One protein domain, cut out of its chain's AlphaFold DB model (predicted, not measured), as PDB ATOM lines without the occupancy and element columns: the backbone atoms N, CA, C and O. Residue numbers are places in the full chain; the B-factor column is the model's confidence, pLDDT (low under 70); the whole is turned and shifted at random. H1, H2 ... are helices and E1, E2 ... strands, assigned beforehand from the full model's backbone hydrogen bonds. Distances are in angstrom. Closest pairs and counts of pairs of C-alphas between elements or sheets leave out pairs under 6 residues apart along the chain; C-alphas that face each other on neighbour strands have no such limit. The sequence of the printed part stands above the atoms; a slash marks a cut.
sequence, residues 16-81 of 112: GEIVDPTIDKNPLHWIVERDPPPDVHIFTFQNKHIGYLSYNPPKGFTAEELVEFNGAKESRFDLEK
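What this domain is: This is residues 16 to 81 of the 112 residues of an uncharacterized protein of Termitomyces sp. J132 (UniProt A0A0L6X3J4). Little regular structure stands here: a small three-stranded sheet, with long unnamed stretches around it and the short helix H1 set off from the sheet. The 66 printed residues run E1, E2, E3, H1, a mixed class with 17 residues in named elements; the sheet, E1 - E2 - E3, is antiparallel. The whole is compact, radius of gyration of the C-alphas 11.3 A, spanning 30 by 26 by 16 A.

Where its parts are: Pass residues 16 to 29 and find C-alpha 30 at (39.569, -20.784, 13.789), where E1, residues 30 to 34, begins its 13.7 A. E2, residues 43 to 47, covers 13.5 A; E3 is residues 52 to 54. H1, residues 63 to 66, ends at C-alpha 66, (36.578, -28.833, 14.124).

How they stand to each other: The strands form a meander, each the antiparallel neighbour of the one before. In hairpin E1 and E2, at 157 degrees, look for N 31 and O 46, 2.8 A apart; in hairpin E2 and E3, at 171 degrees, N 45 and O 54, 2.8 A. H1, too short for an O i to N i+4 pair, has one O i to N i+3 pair within hydrogen-bond range. H1 is only just apart from E1, closest C-alphas 8.3 A.

The domain as a whole: The printed part has no cut, and no link between named elements is long. The C-alphas of Ile 23 and Pro 38, the two farthest apart, are 33.2 A apart. Residues 16 to 19 and 36 to 41 have pLDDT under 70.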
ATOM      1  N   GLY A  16      35.822 -12.754  -3.603       46.97
ATOM      2  CA  GLY A  16      35.871 -13.757  -4.679       46.97
ATOM      3  C   GLY A  16      37.095 -14.673  -4.694       46.97
ATOM      4  O   GLY A  16      37.112 -15.629  -5.465       46.97
ATOM      5  N   GLU A  17      38.105 -14.430  -3.858       49.75
ATOM      6  CA  GLU A  17      39.240 -15.347  -3.754       49.75
ATOM      7  C   GLU A  17      38.824 -16.587  -2.954       49.75
ATOM      8  O   GLU A  17      38.388 -16.488  -1.804       49.75
ATOM      9  N   ILE A  18      38.910 -17.766  -3.577       55.06
ATOM     10  CA  ILE A  18      38.722 -19.042  -2.885       55.06
ATOM     11  C   ILE A  18      39.909 -19.192  -1.937       55.06
ATOM     12  O   ILE A  18      40.968 -19.683  -2.321       55.06
ATOM     13  N   VAL A  19      39.738 -18.730  -0.701       67.88
ATOM     14  CA  VAL A  19      40.738 -18.904   0.348       67.88
ATOM     15  C   VAL A  19      40.832 -20.393   0.646       67.88
ATOM     16  O   VAL A  19      39.855 -21.003   1.090       67.88
ATOM     17  N   ASP A  20      42.001 -20.984   0.396       74.19
ATOM     18  CA  ASP A  20      42.256 -22.371   0.760       74.19
ATOM     19  C   ASP A  20      42.345 -22.474   2.296       74.19
ATOM     20  O   ASP A  20      43.294 -21.970   2.902       74.19
ATOM     21  N   PRO A  21      41.372 -23.124   2.961       74.12
ATOM     22  CA  PRO A  21      41.358 -23.220   4.416       74.12
ATOM     23  C   PRO A  21      42.507 -24.075   4.970       74.12
ATOM     24  O   PRO A  21      42.742 -24.075   6.173       74.12
ATOM     25  N   THR A  22      43.242 -24.803   4.124       77.56
ATOM     26  CA  THR A  22      44.401 -25.601   4.542       77.56
ATOM     27  C   THR A  22      45.674 -24.775   4.735       77.56
ATOM     28  O   THR A  22      46.640 -25.304   5.287       77.56
ATOM     29  N   ILE A  23      45.670 -23.495   4.335       82.31
ATOM     30  CA  ILE A  23      46.786 -22.552   4.529       82.31
ATOM     31  C   ILE A  23      47.090 -22.348   6.016       82.31
ATOM     32  O   ILE A  23      48.253 -22.230   6.397       82.31
ATOM     33  N   ASP A  24      46.062 -22.350   6.863       82.38
ATOM     34  CA  ASP A  24      46.207 -22.175   8.303       82.38
ATOM     35  C   ASP A  24      45.483 -23.296   9.051       82.38
ATOM     36  O   ASP A  24      44.264 -23.298   9.196       82.38
ATOM     37  N   LYS A  25      46.254 -24.281   9.524       82.44
ATOM     38  CA  LYS A  25      45.737 -25.457  10.246       82.44
ATOM     39  C   LYS A  25      45.705 -25.299  11.764       82.44
ATOM     40  O   LYS A  25      45.418 -26.261  12.465       82.44
ATOM     41  N   ASN A  26      46.038 -24.121  12.289       85.06
ATOM     42  CA  ASN A  26      46.054 -23.905  13.729       85.06
ATOM     43  C   ASN A  26      44.621 -23.682  14.246       85.06
ATOM     44  O   ASN A  26      44.073 -22.611  13.992       85.06
ATOM     45  N   PRO A  27      44.018 -24.611  15.013       82.44
ATOM     46  CA  PRO A  27      42.620 -24.506  15.452       82.44
ATOM     47  C   PRO A  27      42.334 -23.256  16.300       82.44
ATOM     48  O   PRO A  27      41.196 -22.802  16.353       82.44
ATOM     49  N   LEU A  28      43.357 -22.647  16.910       86.38
ATOM     50  CA  LEU A  28      43.224 -21.409  17.686       86.38
ATOM     51  C   LEU A  28      42.898 -20.176  16.833       86.38
ATOM     52  O   LEU A  28      42.358 -19.198  17.346       86.38
ATOM     53  N   HIS A  29      43.251 -20.197  15.550       88.50
ATOM     54  CA  HIS A  29      42.924 -19.127  14.606       88.50
ATOM     55  C   HIS A  29      41.516 -19.288  14.019       88.50
ATOM     56  O   HIS A  29      40.992 -18.367  13.384       88.50
ATOM     57  N   TRP A  30      40.906 -20.454  14.241       91.12
ATOM     58  CA  TRP A  30      39.569 -20.784  13.789       91.12
ATOM     59  C   TRP A  30      38.539 -20.510  14.872       91.12
ATOM     60  O   TRP A  30      38.714 -20.830  16.048       91.12
ATOM     61  N   ILE A  31      37.431 -19.929  14.441       90.75
ATOM     62  CA  ILE A  31      36.292 -19.594  15.277       90.75
ATOM     63  C   ILE A  31      35.071 -20.294  14.695       90.75
ATOM     64  O   ILE A  31      34.836 -20.233  13.486       90.75
ATOM     65  N   VAL A  32      34.291 -20.943  15.555       90.19
ATOM     66  CA  VAL A  32      32.971 -21.467  15.211       90.19
ATOM     67  C   VAL A  32      31.905 -20.798  16.072       90.19
ATOM     68  O   VAL A  32      31.943 -20.835  17.303       90.19
ATOM     69  N   GLU A  33      30.933 -20.185  15.407       89.00
ATOM     70  CA  GLU A  33      29.829 -19.480  16.050       89.00
ATOM     71  C   GLU A  33      28.495 -20.058  15.591       89.00
ATOM     72  O   GLU A  33      28.339 -20.516  14.458       89.00
ATOM     73  N   ARG A  34      27.513 -20.047  16.487       83.81
ATOM     74  CA  ARG A  34      26.131 -20.411  16.178       83.81
ATOM     75  C   ARG A  34      25.334 -19.148  15.889       83.81
ATOM     76  O   ARG A  34      25.348 -18.231  16.709       83.81
ATOM     77  N   ASP A  35      24.603 -19.132  14.779       77.06
ATOM     78  CA  ASP A  35      23.754 -17.990  14.440       77.06
ATOM     79  C   ASP A  35      22.679 -17.743  15.517       77.06
ATOM     80  O   ASP A  35      22.118 -18.699  16.086       77.06
ATOM     81  N   PRO A  36      22.389 -16.467  15.839       69.31
ATOM     82  CA  PRO A  36      21.330 -16.123  16.771       69.31
ATOM     83  C   PRO A  36      19.948 -16.502  16.207       69.31
ATOM     84  O   PRO A  36      19.763 -16.648  14.999       69.31
ATOM     85  N   PRO A  37      18.932 -16.666  17.072       62.50
ATOM     86  CA  PRO A  37      17.562 -16.911  16.628       62.50
ATOM     87  C   PRO A  37      17.035 -15.837  15.664       62.50
ATOM     88  O   PRO A  37      17.335 -14.658  15.860       62.50
ATOM     89  N   PRO A  38      16.194 -16.224  14.680       62.12
ATOM     90  CA  PRO A  38      15.521 -17.527  14.530       62.12
ATOM     91  C   PRO A  38      16.341 -18.634  13.833       62.12
ATOM     92  O   PRO A  38      15.947 -19.801  13.896       62.12
ATOM     93  N   ASP A  39      17.496 -18.320  13.248       61.75
ATOM     94  CA  ASP A  39      18.324 -19.227  12.434       61.75
ATOM     95  C   ASP A  39      19.287 -20.101  13.263       61.75
ATOM     96  O   ASP A  39      20.395 -20.438  12.849       61.75
ATOM     97  N   VAL A  40      18.825 -20.556  14.435       58.25
ATOM     98  CA  VAL A  40      19.608 -21.247  15.483       58.25
ATOM     99  C   VAL A  40      20.217 -22.602  15.056       58.25
ATOM    100  O   VAL A  40      20.722 -23.353  15.894       58.25
ATOM    101  N   HIS A  41      20.136 -22.981  13.785       61.03
ATOM    102  CA  HIS A  41      20.607 -24.266  13.259       61.03
ATOM    103  C   HIS A  41      21.855 -24.145  12.388       61.03
ATOM    104  O   HIS A  41      22.350 -25.167  11.916       61.03
ATOM    105  N   ILE A  42      22.354 -22.929  12.177       76.12
ATOM    106  CA  ILE A  42      23.469 -22.680  11.277       76.12
ATOM    107  C   ILE A  42      24.722 -22.344  12.097       76.12
ATOM    108  O   ILE A  42      24.667 -21.592  13.071       76.12
ATOM    109  N   PHE A  43      25.841 -22.966  11.723       84.88
ATOM    110  CA  PHE A  43      27.165 -22.673  12.263       84.88
ATOM    111  C   PHE A  43      27.955 -21.875  11.231       84.88
ATOM    112  O   PHE A  43      27.947 -22.225  10.050       84.88
ATOM    113  N   THR A  44      28.652 -20.837  11.677       86.50
ATOM    114  CA  THR A  44      29.637 -20.108  10.878       86.50
ATOM    115  C   THR A  44      31.036 -20.516  11.304       86.50
ATOM    116  O   THR A  44      31.324 -20.639  12.491       86.50
ATOM    117  N   PHE A  45      31.907 -20.719  10.324       87.75
ATOM    118  CA  PHE A  45      33.325 -20.994  10.491       87.75
ATOM    119  C   PHE A  45      34.105 -19.796   9.979       87.75
ATOM    120  O   PHE A  45      33.903 -19.353   8.846       87.75
ATOM    121  N   GLN A  46      34.994 -19.275  10.812       88.62
ATOM    122  CA  GLN A  46      35.749 -18.070  10.508       88.62
ATOM    123  C   GLN A  46      37.222 -18.281  10.819       88.62
ATOM    124  O   GLN A  46      37.568 -18.862  11.842       88.62
ATOM    125  N   ASN A  47      38.088 -17.753   9.967       87.12
ATOM    126  CA  ASN A  47      39.501 -17.591  10.252       87.12
ATOM    127  C   ASN A  47      39.962 -16.248   9.687       87.12
ATOM    128  O   ASN A  47      40.122 -16.072   8.478       87.12
ATOM    129  N   LYS A  48      40.190 -15.286  10.582       85.38
ATOM    130  CA  LYS A  48      40.580 -13.919  10.210       85.38
ATOM    131  C   LYS A  48      42.006 -13.827   9.668       85.38
ATOM    132  O   LYS A  48      42.302 -12.866   8.971       85.38
ATOM    133  N   HIS A  49      42.869 -14.804   9.962       82.38
ATOM    134  CA  HIS A  49      44.262 -14.809   9.505       82.38
ATOM    135  C   HIS A  49      44.358 -15.019   7.996       82.38
ATOM    136  O   HIS A  49      45.242 -14.461   7.354       82.38
ATOM    137  N   ILE A  50      43.430 -15.797   7.440       81.81
ATOM    138  CA  ILE A  50      43.350 -16.085   6.003       81.81
ATOM    139  C   ILE A  50      42.127 -15.434   5.341       81.81
ATOM    140  O   ILE A  50      41.914 -15.598   4.150       81.81
ATOM    141  N   GLY A  51      41.305 -14.699   6.098       81.06
ATOM    142  CA  GLY A  51      40.082 -14.080   5.579       81.06
ATOM    143  C   GLY A  51      38.970 -15.080   5.241       81.06
ATOM    144  O   GLY A  51      38.131 -14.797   4.391       81.06
ATOM    145  N   TYR A  52      38.943 -16.247   5.891       83.00
ATOM    146  CA  TYR A  52      37.904 -17.255   5.690       83.00
ATOM    147  C   TYR A  52      36.660 -16.929   6.522       83.00
ATOM    148  O   TYR A  52      36.755 -16.719   7.730       83.00
ATOM    149  N   LEU A  53      35.489 -16.944   5.889       84.25
ATOM    150  CA  LEU A  53      34.182 -16.865   6.539       84.25
ATOM    151  C   LEU A  53      33.193 -17.692   5.716       84.25
ATOM    152  O   LEU A  53      32.907 -17.358   4.568       84.25
ATOM    153  N   SER A  54      32.685 -18.789   6.272       82.19
ATOM    154  CA  SER A  54      31.732 -19.649   5.569       82.19
ATOM    155  C   SER A  54      30.814 -20.395   6.522       82.19
ATOM    156  O   SER A  54      31.167 -20.693   7.655       82.19
ATOM    157  N   TYR A  55      29.643 -20.770   6.021       82.94
ATOM    158  CA  TYR A  55      28.734 -21.702   6.688       82.94
ATOM    159  C   TYR A  55      29.106 -23.170   6.452       82.94
ATOM    160  O   TYR A  55      28.555 -24.077   7.074       82.94
ATOM    161  N   ASN A  56      30.037 -23.418   5.529       81.38
ATOM    162  CA  ASN A  56      30.590 -24.744   5.321       81.38
ATOM    163  C   ASN A  56      31.789 -24.950   6.252       81.38
ATOM    164  O   ASN A  56      32.584 -24.024   6.422       81.38
ATOM    165  N   PRO A  57      31.977 -26.167   6.787       85.31
ATOM    166  CA  PRO A  57      33.195 -26.479   7.512       85.31
ATOM    167  C   PRO A  57      34.407 -26.380   6.568       85.31
ATOM    168  O   PRO A  57      34.307 -26.790   5.399       85.31
ATOM    169  N   PRO A  58      35.558 -25.884   7.054       85.81
ATOM    170  CA  PRO A  58      36.764 -25.776   6.248       85.81
ATOM    171  C   PRO A  58      37.209 -27.139   5.704       85.81
ATOM    172  O   PRO A  58      37.124 -28.175   6.368       85.81
ATOM    173  N   LYS A  59      37.674 -27.154   4.448       82.50
ATOM    174  CA  LYS A  59      38.216 -28.369   3.824       82.50
ATOM    175  C   LYS A  59      39.517 -28.779   4.514       82.50
ATOM    176  O   LYS A  59      40.323 -27.929   4.860       82.50
ATOM    177  N   GLY A  60      39.737 -30.086   4.658       83.06
ATOM    178  CA  GLY A  60      40.988 -30.628   5.195       83.06
ATOM    179  C   GLY A  60      41.064 -30.728   6.719       83.06
ATOM    180  O   GLY A  60      42.116 -31.123   7.209       83.06
ATOM    181  N   PHE A  61      39.970 -30.425   7.428       86.31
ATOM    182  CA  PHE A  61      39.819 -30.667   8.864       86.31
ATOM    183  C   PHE A  61      38.929 -31.885   9.123       86.31
ATOM    184  O   PHE A  61      37.917 -32.098   8.446       86.31
ATOM    185  N   THR A  62      39.315 -32.674  10.116       90.06
ATOM    186  CA  THR A  62      38.537 -33.777  10.683       90.06
ATOM    187  C   THR A  62      37.480 -33.262  11.658       90.06
ATOM    188  O   THR A  62      37.521 -32.116  12.102       90.06
ATOM    189  N   ALA A  63      36.503 -34.103  12.003       89.94
ATOM    190  CA  ALA A  63      35.459 -33.718  12.952       89.94
ATOM    191  C   ALA A  63      36.047 -33.387  14.336       89.94
ATOM    192  O   ALA A  63      35.552 -32.496  15.019       89.94
ATOM    193  N   GLU A  64      37.096 -34.107  14.715       91.88
ATOM    194  CA  GLU A  64      37.883 -33.934  15.925       91.88
ATOM    195  C   GLU A  64      38.568 -32.562  15.948       91.88
ATOM    196  O   GLU A  64      38.445 -31.847  16.934       91.88
ATOM    197  N   GLU A  65      39.187 -32.141  14.846       90.12
ATOM    198  CA  GLU A  65      39.823 -30.819  14.771       90.12
ATOM    199  C   GLU A  65      38.791 -29.678  14.770       90.12
ATOM    200  O   GLU A  65      39.020 -28.629  15.367       90.12
ATOM    201  N   LEU A  66      37.622 -29.867  14.142       89.94
ATOM    202  CA  LEU A  66      36.578 -28.833  14.124       89.94
ATOM    203  C   LEU A  66      35.998 -28.547  15.518       89.94
ATOM    204  O   LEU A  66      35.571 -27.423  15.777       89.94
ATOM    205  N   VAL A  67      35.948 -29.537  16.416       92.12
ATOM    206  CA  VAL A  67      35.469 -29.316  17.794       92.12
ATOM    207  C   VAL A  67      36.518 -28.655  18.690       92.12
ATOM    208  O   VAL A  67      36.181 -28.202  19.783       92.12
ATOM    209  N   GLU A  68      37.770 -28.569  18.234       92.19
ATOM    210  CA  GLU A  68      38.841 -27.823  18.903       92.19
ATOM    211  C   GLU A  68      38.847 -26.333  18.530       92.19
ATOM    212  O   GLU A  68      39.595 -25.554  19.122       92.19
ATOM    213  N   PHE A  69      38.009 -25.914  17.575       92.19
ATOM    214  CA  PHE A  69      37.897 -24.513  17.185       92.19
ATOM    215  C   PHE A  69      37.391 -23.654  18.339       92.19
ATOM    216  O   PHE A  69      36.548 -24.061  19.150       92.19
ATOM    217  N   ASN A  70      37.869 -22.415  18.382       91.69
ATOM    218  CA  ASN A  70      37.447 -21.482  19.407       91.69
ATOM    219  C   ASN A  70      35.939 -21.197  19.278       91.69
ATOM    220  O   ASN A  70      35.435 -20.963  18.181       91.69
ATOM    221  N   GLY A  71      35.202 -21.231  20.389       87.06
ATOM    222  CA  GLY A  71      33.743 -21.078  20.384       87.06
ATOM    223  C   GLY A  71      32.950 -22.357  20.091       87.06
ATOM    224  O   GLY A  71      31.721 -22.327  20.180       87.06
ATOM    225  N   ALA A  72      33.596 -23.502  19.818       88.00
ATOM    226  CA  ALA A  72      32.899 -24.777  19.605       88.00
ATOM    227  C   ALA A  72      32.054 -25.176  20.816       88.00
ATOM    228  O   ALA A  72      30.865 -25.478  20.690       88.00
ATOM    229  N   LYS A  73      32.631 -25.094  22.015       86.62
ATOM    230  CA  LYS A  73      31.941 -25.441  23.258       86.62
ATOM    231  C   LYS A  73      30.771 -24.493  23.544       86.62
ATOM    232  O   LYS A  73      29.675 -24.947  23.875       86.62
ATOM    233  N   GLU A  74      30.975 -23.192  23.377       87.44
ATOM    234  CA  GLU A  74      29.973 -22.143  23.577       87.44
ATOM    235  C   GLU A  74      28.811 -22.273  22.585       87.44
ATOM    236  O   GLU A  74      27.640 -22.167  22.964       87.44
ATOM    237  N   SER A  75      29.125 -22.613  21.336       83.81
ATOM    238  CA  SER A  75      28.164 -22.866  20.259       83.81
ATOM    239  C   SER A  75      27.453 -24.219  20.381       83.81
ATOM    240  O   SER A  75      26.541 -24.511  19.600       83.81
ATOM    241  N   ARG A  76      27.818 -25.049  21.372       84.81
ATOM    242  CA  ARG A  76      27.386 -26.454  21.499       84.81
ATOM    243  C   ARG A  76      27.657 -27.234  20.211       84.81
ATOM    244  O   ARG A  76      26.770 -27.914  19.696       84.81
ATOM    245  N   PHE A  77      28.824 -27.022  19.623       86.88
ATOM    246  CA  PHE A  77      29.295 -27.691  18.425       86.88
ATOM    247  C   PHE A  77      30.116 -28.919  18.835       86.88
ATOM    248  O   PHE A  77      31.308 -28.834  19.108       86.88
ATOM    249  N   ASP A  78      29.432 -30.057  18.937       89.00
ATOM    250  CA  ASP A  78      30.003 -31.336  19.365       89.00
ATOM    251  C   ASP A  78      30.372 -32.234  18.172       89.00
ATOM    252  O   ASP A  78      29.980 -31.981  17.031       89.00
ATOM    253  N   LEU A  79      31.056 -33.351  18.445       91.31
ATOM    254  CA  LEU A  79      31.566 -34.275  17.421       91.31
ATOM    255  C   LEU A  79      30.471 -34.802  16.475       91.31
ATOM    256  O   LEU A  79      30.702 -34.970  15.280       91.31
ATOM    257  N   GLU A  80      29.263 -35.040  16.992       88.94
ATOM    258  CA  GLU A  80      28.111 -35.446  16.175       88.94
ATOM    259  C   GLU A  80      27.754 -34.375  15.135       88.94
ATOM    260  O   GLU A  80      27.544 -34.685  13.961       88.94
ATOM    261  N   LYS A  81      27.753 -33.103  15.542       86.62
ATOM    262  CA  LYS A  81      27.459 -31.973  14.657       86.62
ATOM    263  C   LYS A  81      28.592 -31.731  13.677       86.62
ATOM    264  O   LYS A  81      28.312 -31.510  12.504       86.62
TER     265      LYS A  81